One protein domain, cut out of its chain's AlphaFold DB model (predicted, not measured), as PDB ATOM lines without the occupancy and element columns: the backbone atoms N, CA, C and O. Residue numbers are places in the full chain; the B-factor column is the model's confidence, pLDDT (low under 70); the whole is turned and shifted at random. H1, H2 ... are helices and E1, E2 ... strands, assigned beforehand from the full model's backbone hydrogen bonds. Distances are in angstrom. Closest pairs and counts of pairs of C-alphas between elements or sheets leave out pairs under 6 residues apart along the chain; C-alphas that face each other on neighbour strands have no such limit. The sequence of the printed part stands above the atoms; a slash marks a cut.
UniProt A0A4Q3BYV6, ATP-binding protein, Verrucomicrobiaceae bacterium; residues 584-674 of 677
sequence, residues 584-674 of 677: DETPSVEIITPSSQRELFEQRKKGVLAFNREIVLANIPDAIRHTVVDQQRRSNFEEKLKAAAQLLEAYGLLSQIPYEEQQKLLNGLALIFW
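AT A GLANCE: This is residues 584 to 674 of the 677 residues of the protein "ATP-binding protein" of Verrucomicrobiaceae bacterium (UniProt A0A4Q3BYV6). A pair of short parallel strands, E1 and E2, makes the middle of the domain, with H1 on one side of the pair and two helices, H3 and H4, on the other, H3 beside E1 and H4 toward E2. H3 is much the longest part, and residues 624 to 630, of which 628 to 630 belong to H3, stick out at one end, while H4 packs on residues 637 to 645 of H3 at a steep tilt of 52 degrees. The printed part has 91 residues with four named helices and two named strands, in the order E1, H1, E2, H2, H3, H4; the two-stranded sheet has the order E1, E2 and is parallel, and the class is mostly helix. The whole is compact, with a radius of gyration of the C-alphas of 13.3 A, and it spans 38 by 28 by 22 A along its three main axes.

IN THESE COORDINATES: The sheet is made of E1, residues 589 to 592, 9.8 A from first to last C-alpha, and E2, residues 609 to 612, 10.4 A long. E1 begins at C-alpha 589, at (39.983, 0.759, -49.262). Between the two strands in the chain comes H1, residues 597 to 605, 12.7 A long. H2, residues 613 to 616, follows E2 directly and is 5.1 A long. H3, residues 628 to 650, has 23 residues and measures 33.1 A; its C-alpha 628 is at (52.004, -1.627, -28.338). H4, residues 659 to 673, measures 20.8 A and ends at C-alpha 673, at (38.975, -13.017, -39.237).

HOW THE PARTS SIT: E1 and E2 are parallel neighbours, with 24 degrees between their N-to-C directions. The C-alphas of 590 and 610 face each other at 4.7 A. Across the pair, N 590 and O 609 are 2.9 A apart and N 611 and O 590 are 2.8 A apart, both within hydrogen-bond range. E1, H1 and E2 form a strand-helix-strand unit, two parallel neighbour strands joined through a helix, and its crossover is right-handed. H1 has 6 pairs of C-alphas within 8 A of E2, the closest being those of Arg 604 and Ala 610 at 5.8 A. H1 and E1 are near each other. H1 touches no helix and is apart from H2, H3 and H4. H3 has 7 pairs of C-alphas within 8 A of E1, the closest being those of Val 589 and Lys 642 at 5.6 A. H3 touches H4 with residues 637 to 645 alone; the closest C-alphas are those of Leu 641 and Ala 670 at 6.6 A. The two helices stand at a steep tilt of 52 degrees and run opposite ways. H2 touches H4, where the closest C-alphas, those of Val 616 and Asn 667, are 4.4 A apart. E2 and H4 have 2 pairs of C-alphas within 8 A, the closest those of Phe 611 and Gln 663 at 6.8 A. In H1, H3 and H4 every O i to N i+4 pair is within hydrogen-bond range; H2 is too short for such a pair.

THE WHOLE: The two C-alphas farthest apart are those of Asp 584 and His 626, at 41.2 A. The printed part runs from residue 584 to residue 674 and has no cut. The link from H2 to H3 is long, with 11 residues, and the link from H3 to H4 is short, with 8; the links from E1 to H1, from H1 to E2 and from E2 to H2 are tight. Residues 624 to 630, of which 628 to 630 belong to H3, stand free. The mean pLDDT of the printed part is 75.3, and 26 residues are under 70, namely 584 to 588, 597, 601 to 607, 622 to 632, 650 and 655.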
ATOM      1  N   ASP A 584      42.753  -4.308 -63.822       46.84
ATOM      2  CA  ASP A 584      44.018  -3.555 -63.842       46.84
ATOM      3  C   ASP A 584      44.222  -2.682 -62.588       46.84
ATOM      4  O   ASP A 584      45.331  -2.602 -62.067       46.84
ATOM      5  N   GLU A 585      43.162  -2.054 -62.056       54.16
ATOM      6  CA  GLU A 585      43.217  -1.259 -60.820       54.16
ATOM      7  C   GLU A 585      41.889  -1.322 -60.044       54.16
ATOM      8  O   GLU A 585      40.804  -1.276 -60.624       54.16
ATOM      9  N   THR A 586      41.967  -1.390 -58.709       57.94
ATOM     10  CA  THR A 586      40.809  -1.274 -57.803       57.94
ATOM     11  C   THR A 586      40.923  -0.033 -56.915       57.94
ATOM     12  O   THR A 586      42.036   0.342 -56.534       57.94
ATOM     13  N   PRO A 587      39.793   0.599 -56.536       61.09
ATOM     14  CA  PRO A 587      39.774   1.700 -55.575       61.09
ATOM     15  C   PRO A 587      40.473   1.337 -54.259       61.09
ATOM     16  O   PRO A 587      40.293   0.237 -53.731       61.09
ATOM     17  N   SER A 588      41.224   2.277 -53.679       67.19
ATOM     18  CA  SER A 588      41.829   2.066 -52.362       67.19
ATOM     19  C   SER A 588      40.747   1.936 -51.287       67.19
ATOM     20  O   SER A 588      39.766   2.681 -51.274       67.19
ATOM     21  N   VAL A 589      40.915   0.976 -50.375       79.75
ATOM     22  CA  VAL A 589      39.983   0.759 -49.262       79.75
ATOM     23  C   VAL A 589      40.494   1.442 -47.998       79.75
ATOM     24  O   VAL A 589      41.594   1.153 -47.521       79.75
ATOM     25  N   GLU A 590      39.657   2.281 -47.389       81.25
ATOM     26  CA  GLU A 590      39.948   2.932 -46.113       81.25
ATOM     27  C   GLU A 590      38.890   2.605 -45.052       81.25
ATOM     28  O   GLU A 590      37.689   2.672 -45.287       81.25
ATOM     29  N   ILE A 591      39.348   2.261 -43.845       84.62
ATOM     30  CA  ILE A 591      38.496   2.062 -42.666       84.62
ATOM     31  C   ILE A 591      38.863   3.167 -41.675       84.62
ATOM     32  O   ILE A 591      39.945   3.136 -41.081       84.62
ATOM     33  N   ILE A 592      37.988   4.161 -41.526       83.69
ATOM     34  CA  ILE A 592      38.264   5.396 -40.776       83.69
ATOM     35  C   ILE A 592      37.250   5.614 -39.656       83.69
ATOM     36  O   ILE A 592      36.134   5.111 -39.715       83.69
ATOM     37  N   THR A 593      37.630   6.375 -38.634       84.88
ATOM     38  CA  THR A 593      36.696   6.871 -37.614       84.88
ATOM     39  C   THR A 593      36.233   8.259 -38.056       84.88
ATOM     40  O   THR A 593      37.007   9.205 -37.905       84.88
ATOM     41  N   PRO A 594      35.045   8.396 -38.666       79.00
ATOM     42  CA  PRO A 594      34.631   9.659 -39.257       79.00
ATOM     43  C   PRO A 594      34.224  10.670 -38.184       79.00
ATOM     44  O   PRO A 594      33.532  10.342 -37.224       79.00
ATOM     45  N   SER A 595      34.582  11.931 -38.395       75.94
ATOM     46  CA  SER A 595      34.077  13.069 -37.621       75.94
ATOM     47  C   SER A 595      32.616  13.401 -37.955       75.94
ATOM     48  O   SER A 595      31.896  13.967 -37.134       75.94
ATOM     49  N   SER A 596      32.154  13.043 -39.161       75.25
ATOM     50  CA  SER A 596      30.758  13.177 -39.598       75.25
ATOM     51  C   SER A 596      30.428  12.229 -40.758       75.25
ATOM     52  O   SER A 596      31.308  11.837 -41.522       75.25
ATOM     53  N   GLN A 597      29.144  11.917 -40.976       69.69
ATOM     54  CA  GLN A 597      28.706  11.122 -42.141       69.69
ATOM     55  C   GLN A 597      29.082  11.764 -43.493       69.69
ATOM     56  O   GLN A 597      29.262  11.056 -44.482       69.69
ATOM     57  N   ARG A 598      29.253  13.095 -43.535       72.94
ATOM     58  CA  ARG A 598      29.692  13.819 -44.738       72.94
ATOM     59  C   ARG A 598      31.136  13.488 -45.133       72.94
ATOM     60  O   ARG A 598      31.437  13.481 -46.318       72.94
ATOM     61  N   GLU A 599      32.005  13.170 -44.176       74.88
ATOM     62  CA  GLU A 599      33.414  12.838 -44.434       74.88
ATOM     63  C   GLU A 599      33.565  11.531 -45.228       74.88
ATOM     64  O   GLU A 599      34.301  11.483 -46.213       74.88
ATOM     65  N   LEU A 600      32.796  10.498 -44.862       72.25
ATOM     66  CA  LEU A 600      32.754   9.225 -45.593       72.25
ATOM     67  C   LEU A 600      32.209   9.402 -47.012       72.25
ATOM     68  O   LEU A 600      32.735   8.820 -47.958       72.25
ATOM     69  N   PHE A 601      31.165  10.219 -47.164       67.00
ATOM     70  CA  PHE A 601      30.576  10.513 -48.466       67.00
ATOM     71  C   PHE A 601      31.569  11.236 -49.390       67.00
ATOM     72  O   PHE A 601      31.723  10.850 -50.547       67.00
ATOM     73  N   GLU A 602      32.292  12.235 -48.878       68.44
ATOM     74  CA  GLU A 602      33.300  12.979 -49.643       68.44
ATOM     75  C   GLU A 602      34.506  12.114 -50.041       68.44
ATOM     76  O   GLU A 602      35.012  12.254 -51.153       68.44
ATOM     77  N   GLN A 603      34.957  11.192 -49.185       66.81
ATOM     78  CA  GLN A 603      36.014  10.247 -49.565       66.81
ATOM     79  C   GLN A 603      35.553   9.255 -50.643       66.81
ATOM     80  O   GLN A 603      36.274   9.029 -51.616       66.81
ATOM     81  N   ARG A 604      34.322   8.737 -50.543       68.50
ATOM     82  CA  ARG A 604      33.744   7.855 -51.574       68.50
ATOM     83  C   ARG A 604      33.539   8.562 -52.906       68.50
ATOM     84  O   ARG A 604      33.817   7.989 -53.953       68.50
ATOM     85  N   LYS A 605      33.147   9.838 -52.878       65.69
ATOM     86  CA  LYS A 605      33.039  10.681 -54.077       65.69
ATOM     87  C   LYS A 605      34.387  10.889 -54.783       65.69
ATOM     88  O   LYS A 605      34.409  11.097 -55.991       65.69
ATOM     89  N   LYS A 606      35.501  10.809 -54.049       65.75
ATOM     90  CA  LYS A 606      36.874  10.880 -54.582       65.75
ATOM     91  C   LYS A 606      37.404   9.536 -55.100       65.75
ATOM     92  O   LYS A 606      38.572   9.465 -55.461       65.75
ATOM     93  N   GLY A 607      36.572   8.494 -55.139       58.09
ATOM     94  CA  GLY A 607      36.963   7.176 -55.637       58.09
ATOM     95  C   GLY A 607      37.689   6.304 -54.610       58.09
ATOM     96  O   GLY A 607      38.383   5.380 -55.008       58.09
ATOM     97  N   VAL A 608      37.542   6.575 -53.306       70.38
ATOM     98  CA  VAL A 608      38.065   5.724 -52.218       70.38
ATOM     99  C   VAL A 608      36.925   4.896 -51.626       70.38
ATOM    100  O   VAL A 608      35.879   5.434 -51.264       70.38
ATOM    101  N   LEU A 609      37.113   3.590 -51.452       76.44
ATOM    102  CA  LEU A 609      36.173   2.733 -50.727       76.44
ATOM    103  C   LEU A 609      36.300   2.972 -49.217       76.44
ATOM    104  O   LEU A 609      36.936   2.204 -48.495       76.44
ATOM    105  N   ALA A 610      35.707   4.068 -48.741       80.81
ATOM    106  CA  ALA A 610      35.716   4.439 -47.330       80.81
ATOM    107  C   ALA A 610      34.575   3.757 -46.549       80.81
ATOM    108  O   ALA A 610      33.413   3.766 -46.982       80.81
ATOM    109  N   PHE A 611      34.910   3.207 -45.378       84.25
ATOM    110  CA  PHE A 611      34.007   2.519 -44.450       84.25
ATOM    111  C   PHE A 611      34.147   3.055 -43.017       84.25
ATOM    112  O   PHE A 611      35.238   3.443 -42.588       84.25
ATOM    113  N   ASN A 612      33.052   3.046 -42.245       85.69
ATOM    114  CA  ASN A 612      33.071   3.492 -40.851       85.69
ATOM    115  C   ASN A 612      33.668   2.413 -39.931       85.69
ATOM    116  O   ASN A 612      33.088   1.338 -39.761       85.69
ATOM    117  N   ARG A 613      34.789   2.726 -39.275       86.69
ATOM    118  CA  ARG A 613      35.472   1.850 -38.315       86.69
ATOM    119  C   ARG A 613      34.558   1.410 -37.176       86.69
ATOM    120  O   ARG A 613      34.625   0.251 -36.782       86.69
ATOM    121  N   GLU A 614      33.723   2.302 -36.649       84.88
ATOM    122  CA  GLU A 614      32.856   1.993 -35.504       84.88
ATOM    123  C   GLU A 614      31.778   0.972 -35.862       84.88
ATOM    124  O   GLU A 614      31.401   0.172 -35.019       84.88
ATOM    125  N   ILE A 615      31.334   0.955 -37.122       84.00
ATOM    126  CA  ILE A 615      30.333   0.005 -37.620       84.00
ATOM    127  C   ILE A 615      31.010  -1.310 -38.010       84.00
ATOM    128  O   ILE A 615      30.606  -2.380 -37.561       84.00
ATOM    129  N   VAL A 616      32.084  -1.240 -38.802       86.06
ATOM    130  CA  VAL A 616      32.810  -2.428 -39.274       86.06
ATOM    131  C   VAL A 616      33.419  -3.212 -38.107       86.06
ATOM    132  O   VAL A 616      33.451  -4.439 -38.152       86.06
ATOM    133  N   LEU A 617      33.840  -2.545 -37.029       84.44
ATOM    134  CA  LEU A 617      34.454  -3.183 -35.858       84.44
ATOM    135  C   LEU A 617      33.549  -3.225 -34.611       84.44
ATOM    136  O   LEU A 617      34.045  -3.587 -33.548       84.44
ATOM    137  N   ALA A 618      32.255  -2.897 -34.721       80.12
ATOM    138  CA  ALA A 618      31.332  -2.729 -33.583       80.12
ATOM    139  C   ALA A 618      31.319  -3.903 -32.585       80.12
ATOM    140  O   ALA A 618      31.191  -3.708 -31.380       80.12
ATOM    141  N   ASN A 619      31.459  -5.127 -33.103       77.38
ATOM    142  CA  ASN A 619      31.303  -6.379 -32.356       77.38
ATOM    143  C   ASN A 619      32.639  -7.074 -32.050       77.38
ATOM    144  O   ASN A 619      32.666  -8.209 -31.574       77.38
ATOM    145  N   ILE A 620      33.755  -6.412 -32.348       77.69
ATOM    146  CA  ILE A 620      35.090  -6.911 -32.033       77.69
ATOM    147  C   ILE A 620      35.422  -6.484 -30.599       77.69
ATOM    148  O   ILE A 620      35.361  -5.285 -30.317       77.69
ATOM    149  N   PRO A 621      35.783  -7.415 -29.689       70.19
ATOM    150  CA  PRO A 621      36.130  -7.066 -28.317       70.19
ATOM    151  C   PRO A 621      37.186  -5.963 -28.290       70.19
ATOM    152  O   PRO A 621      38.238  -6.081 -28.926       70.19
ATOM    153  N   ASP A 622      36.917  -4.887 -27.548       62.09
ATOM    154  CA  ASP A 622      37.860  -3.788 -27.382       62.09
ATOM    155  C   ASP A 622      38.981  -4.273 -26.447       62.09
ATOM    156  O   ASP A 622      38.959  -4.069 -25.234       62.09
ATOM    157  N   ALA A 623      39.931  -5.033 -27.003       54.03
ATOM    158  CA  ALA A 623      41.088  -5.520 -26.269       54.03
ATOM    159  C   ALA A 623      41.779  -4.309 -25.636       54.03
ATOM    160  O   ALA A 623      42.146  -3.350 -26.323       54.03
ATOM    161  N   ILE A 624      41.859  -4.328 -24.308       52.09
ATOM    162  CA  ILE A 624      42.188  -3.171 -23.489       52.09
ATOM    163  C   ILE A 624      43.479  -2.520 -24.012       52.09
ATOM    164  O   ILE A 624      44.523  -3.164 -24.107       52.09
ATOM    165  N   ARG A 625      43.387  -1.237 -24.390       52.16
ATOM    166  CA  ARG A 625      44.405  -0.435 -25.099       52.16
ATOM    167  C   ARG A 625      45.647  -0.134 -24.246       52.16
ATOM    168  O   ARG A 625      45.976   1.028 -24.023       52.16
ATOM    169  N   HIS A 626      46.344  -1.147 -23.746       55.44
ATOM    170  CA  HIS A 626      47.470  -0.928 -22.840       55.44
ATOM    171  C   HIS A 626      48.830  -1.237 -23.455       55.44
ATOM    172  O   HIS A 626      49.823  -0.664 -23.005       55.44
ATOM    173  N   THR A 627      48.914  -2.075 -24.496       59.91
ATOM    174  CA  THR A 627      50.215  -2.461 -25.055       59.91
ATOM    175  C   THR A 627      50.368  -2.138 -26.541       59.91
ATOM    176  O   THR A 627      49.445  -2.237 -27.347       59.91
ATOM    177  N   VAL A 628      51.602  -1.807 -26.932       62.47
ATOM    178  CA  VAL A 628      52.004  -1.627 -28.338       62.47
ATOM    179  C   VAL A 628      51.776  -2.915 -29.151       62.47
ATOM    180  O   VAL A 628      51.664  -2.863 -30.374       62.47
ATOM    181  N   VAL A 629      51.731  -4.093 -28.509       62.84
ATOM    182  CA  VAL A 629      51.460  -5.395 -29.158       62.84
ATOM    183  C   VAL A 629      50.040  -5.450 -29.706       62.84
ATOM    184  O   VAL A 629      49.860  -5.790 -30.876       62.84
ATOM    185  N   ASP A 630      49.067  -5.037 -28.900       66.81
ATOM    186  CA  ASP A 630      47.647  -5.099 -29.252       66.81
ATOM    187  C   ASP A 630      47.306  -4.114 -30.375       66.81
ATOM    188  O   ASP A 630      46.611  -4.466 -31.329       66.81
ATOM    189  N   GLN A 631      47.905  -2.917 -30.343       69.12
ATOM    190  CA  GLN A 631      47.762  -1.917 -31.408       69.12
ATOM    191  C   GLN A 631      48.259  -2.435 -32.767       69.12
ATOM    192  O   GLN A 631      47.593  -2.258 -33.787       69.12
ATOM    193  N   GLN A 632      49.403  -3.128 -32.799       67.56
ATOM    194  CA  GLN A 632      49.937  -3.680 -34.048       67.56
ATOM    195  C   GLN A 632      49.135  -4.884 -34.548       67.56
ATOM    196  O   GLN A 632      48.964  -5.029 -35.757       67.56
ATOM    197  N   ARG A 633      48.658  -5.753 -33.643       72.38
ATOM    198  CA  ARG A 633      47.781  -6.879 -34.008       72.38
ATOM    199  C   ARG A 633      46.511  -6.366 -34.675       72.38
ATOM    200  O   ARG A 633      46.179  -6.829 -35.762       72.38
ATOM    201  N   ARG A 634      45.878  -5.353 -34.080       75.88
ATOM    202  CA  ARG A 634      44.678  -4.712 -34.627       75.88
ATOM    203  C   ARG A 634      44.952  -4.019 -35.960       75.88
ATOM    204  O   ARG A 634      44.202  -4.226 -36.901       75.88
ATOM    205  N   SER A 635      46.065  -3.293 -36.086       75.25
ATOM    206  CA  SER A 635      46.469  -2.698 -37.368       75.25
ATOM    207  C   SER A 635      46.686  -3.757 -38.457       75.25
ATOM    208  O   SER A 635      46.207  -3.590 -39.570       75.25
ATOM    209  N   ASN A 636      47.357  -4.873 -38.155       74.88
ATOM    210  CA  ASN A 636      47.539  -5.958 -39.125       74.88
ATOM    211  C   ASN A 636      46.216  -6.660 -39.477       74.88
ATOM    212  O   ASN A 636      46.051  -7.107 -40.609       74.88
ATOM    213  N   PHE A 637      45.289  -6.771 -38.525       81.94
ATOM    214  CA  PHE A 637      43.941  -7.282 -38.757       81.94
ATOM    215  C   PHE A 637      43.128  -6.353 -39.673       81.94
ATOM    216  O   PHE A 637      42.559  -6.826 -40.653       81.94
ATOM    217  N   GLU A 638      43.145  -5.040 -39.424       82.56
ATOM    218  CA  GLU A 638      42.484  -4.054 -40.288       82.56
ATOM    219  C   GLU A 638      43.042  -4.091 -41.720       82.56
ATOM    220  O   GLU A 638      42.268  -4.050 -42.669       82.56
ATOM    221  N   GLU A 639      44.357  -4.248 -41.898       78.94
ATOM    222  CA  GLU A 639      44.963  -4.391 -43.233       78.94
ATOM    223  C   GLU A 639      44.501  -5.663 -43.968       78.94
ATOM    224  O   GLU A 639      44.232  -5.615 -45.167       78.94
ATOM    225  N   LYS A 640      44.327  -6.794 -43.267       82.56
ATOM    226  CA  LYS A 640      43.728  -8.002 -43.871       82.56
ATOM    227  C   LYS A 640      42.274  -7.778 -44.278       82.56
ATOM    228  O   LYS A 640      41.847  -8.274 -45.315       82.56
ATOM    229  N   LEU A 641      41.520  -7.041 -43.464       86.62
ATOM    230  CA  LEU A 641      40.121  -6.740 -43.744       86.62
ATOM    231  C   LEU A 641      39.977  -5.797 -44.947       86.62
ATOM    232  O   LEU A 641      39.128  -6.036 -45.800       86.62
ATOM    233  N   LYS A 642      40.848  -4.785 -45.066       85.69
ATOM    234  CA  LYS A 642      40.944  -3.930 -46.262       85.69
ATOM    235  C   LYS A 642      41.283  -4.739 -47.510       85.69
ATOM    236  O   LYS A 642      40.621  -4.575 -48.526       85.69
ATOM    237  N   ALA A 643      42.257  -5.646 -47.420       82.19
ATOM    238  CA  ALA A 643      42.626  -6.533 -48.522       82.19
ATOM    239  C   ALA A 643      41.457  -7.433 -48.965       82.19
ATOM    240  O   ALA A 643      41.222  -7.600 -50.158       82.19
ATOM    241  N   ALA A 644      40.683  -7.971 -48.017       85.12
ATOM    242  CA  ALA A 644      39.485  -8.747 -48.330       85.12
ATOM    243  C   ALA A 644      38.389  -7.891 -48.985       85.12
ATOM    244  O   ALA A 644      37.771  -8.328 -49.949       85.12
ATOM    245  N   ALA A 645      38.173  -6.663 -48.506       83.81
ATOM    246  CA  ALA A 645      37.244  -5.722 -49.126       83.81
ATOM    247  C   ALA A 645      37.667  -5.365 -50.561       83.81
ATOM    248  O   ALA A 645      36.838  -5.353 -51.464       83.81
ATOM    249  N   GLN A 646      38.962  -5.135 -50.779       78.88
ATOM    250  CA  GLN A 646      39.522  -4.838 -52.096       78.88
ATOM    251  C   GLN A 646      39.330  -6.012 -53.064       78.88
ATOM    252  O   GLN A 646      38.945  -5.809 -54.211       78.88
ATOM    253  N   LEU A 647      39.514  -7.246 -52.584       81.06
ATOM    254  CA  LEU A 647      39.226  -8.455 -53.351       81.06
ATOM    255  C   LEU A 647      37.739  -8.540 -53.725       81.06
ATOM    256  O   LEU A 647      37.404  -8.772 -54.879       81.06
ATOM    257  N   LEU A 648      36.836  -8.335 -52.763       83.19
ATOM    258  CA  LEU A 648      35.397  -8.388 -53.032       83.19
ATOM    259  C   LEU A 648      34.954  -7.326 -54.044       83.19
ATOM    260  O   LEU A 648      34.073  -7.606 -54.854       83.19
ATOM    261  N   GLU A 649      35.557  -6.135 -54.024       77.06
ATOM    262  CA  GLU A 649      35.313  -5.128 -55.059       77.06
ATOM    263  C   GLU A 649      35.860  -5.560 -56.421       77.06
ATOM    264  O   GLU A 649      35.169  -5.385 -57.420       77.06
ATOM    265  N   ALA A 650      37.050  -6.163 -56.481       69.12
ATOM    266  CA  ALA A 650      37.626  -6.643 -57.739       69.12
ATOM    267  C   ALA A 650      36.707  -7.631 -58.472       69.12
ATOM    268  O   ALA A 650      36.573  -7.581 -59.689       69.12
ATOM    269  N   TYR A 651      36.022  -8.497 -57.721       76.31
ATOM    270  CA  TYR A 651      35.020  -9.423 -58.261       76.31
ATOM    271  C   TYR A 651      33.625  -8.785 -58.441       76.31
ATOM    272  O   TYR A 651      32.657  -9.482 -58.740       76.31
ATOM    273  N   GLY A 652      33.493  -7.471 -58.235       70.69
ATOM    274  CA  GLY A 652      32.254  -6.706 -58.380       70.69
ATOM    275  C   GLY A 652      31.210  -6.954 -57.288       70.69
ATOM    276  O   GLY A 652      30.097  -6.440 -57.385       70.69
ATOM    277  N   LEU A 653      31.535  -7.709 -56.236       79.12
ATOM    278  CA  LEU A 653      30.569  -8.167 -55.232       79.12
ATOM    279  C   LEU A 653      30.134  -7.058 -54.268       79.12
ATOM    280  O   LEU A 653      28.993  -7.066 -53.809       79.12
ATOM    281  N   LEU A 654      31.010  -6.094 -53.964       75.50
ATOM    282  CA  LEU A 654      30.643  -4.949 -53.120       75.50
ATOM    283  C   LEU A 654      29.805  -3.923 -53.891       75.50
ATOM    284  O   LEU A 654      28.811  -3.429 -53.356       75.50
ATOM    285  N   SER A 655      30.147  -3.650 -55.151       69.44
ATOM    286  CA  SER A 655      29.412  -2.714 -56.018       69.44
ATOM    287  C   SER A 655      27.932  -3.072 -56.243       69.44
ATOM    288  O   SER A 655      27.118  -2.190 -56.518       69.44
ATOM    289  N   GLN A 656      27.560  -4.347 -56.076       73.94
ATOM    290  CA  GLN A 656      26.199  -4.857 -56.286       73.94
ATOM    291  C   GLN A 656      25.274  -4.707 -55.070       73.94
ATOM    292  O   GLN A 656      24.073  -4.953 -55.186       73.94
ATOM    293  N   ILE A 657      25.802  -4.309 -53.907       80.44
ATOM    294  CA  ILE A 657      25.035  -4.220 -52.658       80.44
ATOM    295  C   ILE A 657      25.056  -2.801 -52.058       80.44
ATOM    296  O   ILE A 657      26.056  -2.087 -52.189       80.44
ATOM    297  N   PRO A 658      23.975  -2.365 -51.373       80.75
ATOM    298  CA  PRO A 658      23.912  -1.048 -50.734       80.75
ATOM    299  C   PRO A 658      25.018  -0.830 -49.694       80.75
ATOM    300  O   PRO A 658      25.444  -1.767 -49.024       80.75
ATOM    301  N   TYR A 659      25.433   0.424 -49.478       78.88
ATOM    302  CA  TYR A 659      26.531   0.765 -48.554       78.88
ATOM    303  C   TYR A 659      26.335   0.248 -47.118       78.88
ATOM    304  O   TYR A 659      27.292  -0.184 -46.473       78.88
ATOM    305  N   GLU A 660      25.106   0.267 -46.606       78.19
ATOM    306  CA  GLU A 660      24.804  -0.290 -45.282       78.19
ATOM    307  C   GLU A 660      25.045  -1.805 -45.232       78.19
ATOM    308  O   GLU A 660      25.620  -2.306 -44.267       78.19
ATOM    309  N   GLU A 661      24.693  -2.523 -46.300       80.25
ATOM    310  CA  GLU A 661      24.937  -3.961 -46.435       80.25
ATOM    311  C   GLU A 661      26.426  -4.271 -46.657       80.25
ATOM    312  O   GLU A 661      26.934  -5.238 -46.093       80.25
ATOM    313  N   GLN A 662      27.173  -3.410 -47.364       81.62
ATOM    314  CA  GLN A 662      28.638  -3.518 -47.460       81.62
ATOM    315  C   GLN A 662      29.294  -3.462 -46.070       81.62
ATOM    316  O   GLN A 662      30.172  -4.265 -45.756       81.62
ATOM    317  N   GLN A 663      28.856  -2.535 -45.210       83.69
ATOM    318  CA  GLN A 663      29.395  -2.409 -43.854       83.69
ATOM    319  C   GLN A 663      29.025  -3.599 -42.960       83.69
ATOM    320  O   GLN A 663      29.872  -4.050 -42.187       83.69
ATOM    321  N   LYS A 664      27.808  -4.147 -43.090       85.44
ATOM    322  CA  LYS A 664      27.404  -5.384 -42.396       85.44
ATOM    323  C   LYS A 664      28.229  -6.587 -42.855       85.44
ATOM    324  O   LYS A 664      28.684  -7.361 -42.016       85.44
ATOM    325  N   LEU A 665      28.474  -6.716 -44.160       86.12
ATOM    326  CA  LEU A 665      29.309  -7.777 -44.722       86.12
ATOM    327  C   LEU A 665      30.744  -7.700 -44.188       86.12
ATOM    328  O   LEU A 665      31.279  -8.702 -43.713       86.12
ATOM    329  N   LEU A 666      31.354  -6.509 -44.202       88.00
ATOM    330  CA  LEU A 666      32.693  -6.312 -43.642       88.00
ATOM    331  C   LEU A 666      32.733  -6.531 -42.127       88.00
ATOM    332  O   LEU A 666      33.727  -7.055 -41.637       88.00
ATOM    333  N   ASN A 667      31.670  -6.202 -41.387       90.00
ATOM    334  CA  ASN A 667      31.569  -6.554 -39.969       90.00
ATOM    335  C   ASN A 667      31.520  -8.075 -39.751       90.00
ATOM    336  O   ASN A 667      32.226  -8.593 -38.888       90.00
ATOM    337  N   GLY A 668      30.749  -8.805 -40.562       85.81
ATOM    338  CA  GLY A 668      30.718 -10.269 -40.532       85.81
ATOM    339  C   GLY A 668      32.086 -10.888 -40.831       85.81
ATOM    340  O   GLY A 668      32.550 -11.760 -40.099       85.81
ATOM    341  N   LEU A 669      32.786 -10.384 -41.852       87.19
ATOM    342  CA  LEU A 669      34.155 -10.805 -42.167       87.19
ATOM    343  C   LEU A 669      35.147 -10.442 -41.062       87.19
ATOM    344  O   LEU A 669      36.034 -11.235 -40.754       87.19
ATOM    345  N   ALA A 670      34.982  -9.278 -40.432       86.38
ATOM    346  CA  ALA A 670      35.790  -8.881 -39.291       86.38
ATOM    347  C   ALA A 670      35.645  -9.895 -38.145       86.38
ATOM    348  O   ALA A 670      36.655 -10.323 -37.593       86.38
ATOM    349  N   LEU A 671      34.420 -10.327 -37.831       83.56
ATOM    350  CA  LEU A 671      34.157 -11.344 -36.806       83.56
ATOM    351  C   LEU A 671      34.787 -12.699 -37.154       83.56
ATOM    352  O   LEU A 671      35.332 -13.359 -36.278       83.56
ATOM    353  N   ILE A 672      34.772 -13.096 -38.428       81.00
ATOM    354  CA  ILE A 672      35.387 -14.356 -38.881       81.00
ATOM    355  C   ILE A 672      36.918 -14.295 -38.800       81.00
ATOM    356  O   ILE A 672      37.565 -15.265 -38.409       81.00
ATOM    357  N   PHE A 673      37.519 -13.172 -39.196       81.56
ATOM    358  CA  PHE A 673      38.975 -13.017 -39.237       81.56
ATOM    359  C   PHE A 673      39.597 -12.687 -37.879       81.56
ATOM    360  O   PHE A 673      40.828 -12.674 -37.764       81.56
ATOM    361  N   TRP A 674      38.780 -12.372 -36.874       79.62
ATOM    362  CA  TRP A 674      39.260 -12.030 -35.547       79.62
ATOM    363  C   TRP A 674      39.727 -13.282 -34.805       79.62
ATOM    364  O   TRP A 674      38.999 -14.262 -34.670       79.62
TER     365      TRP A 674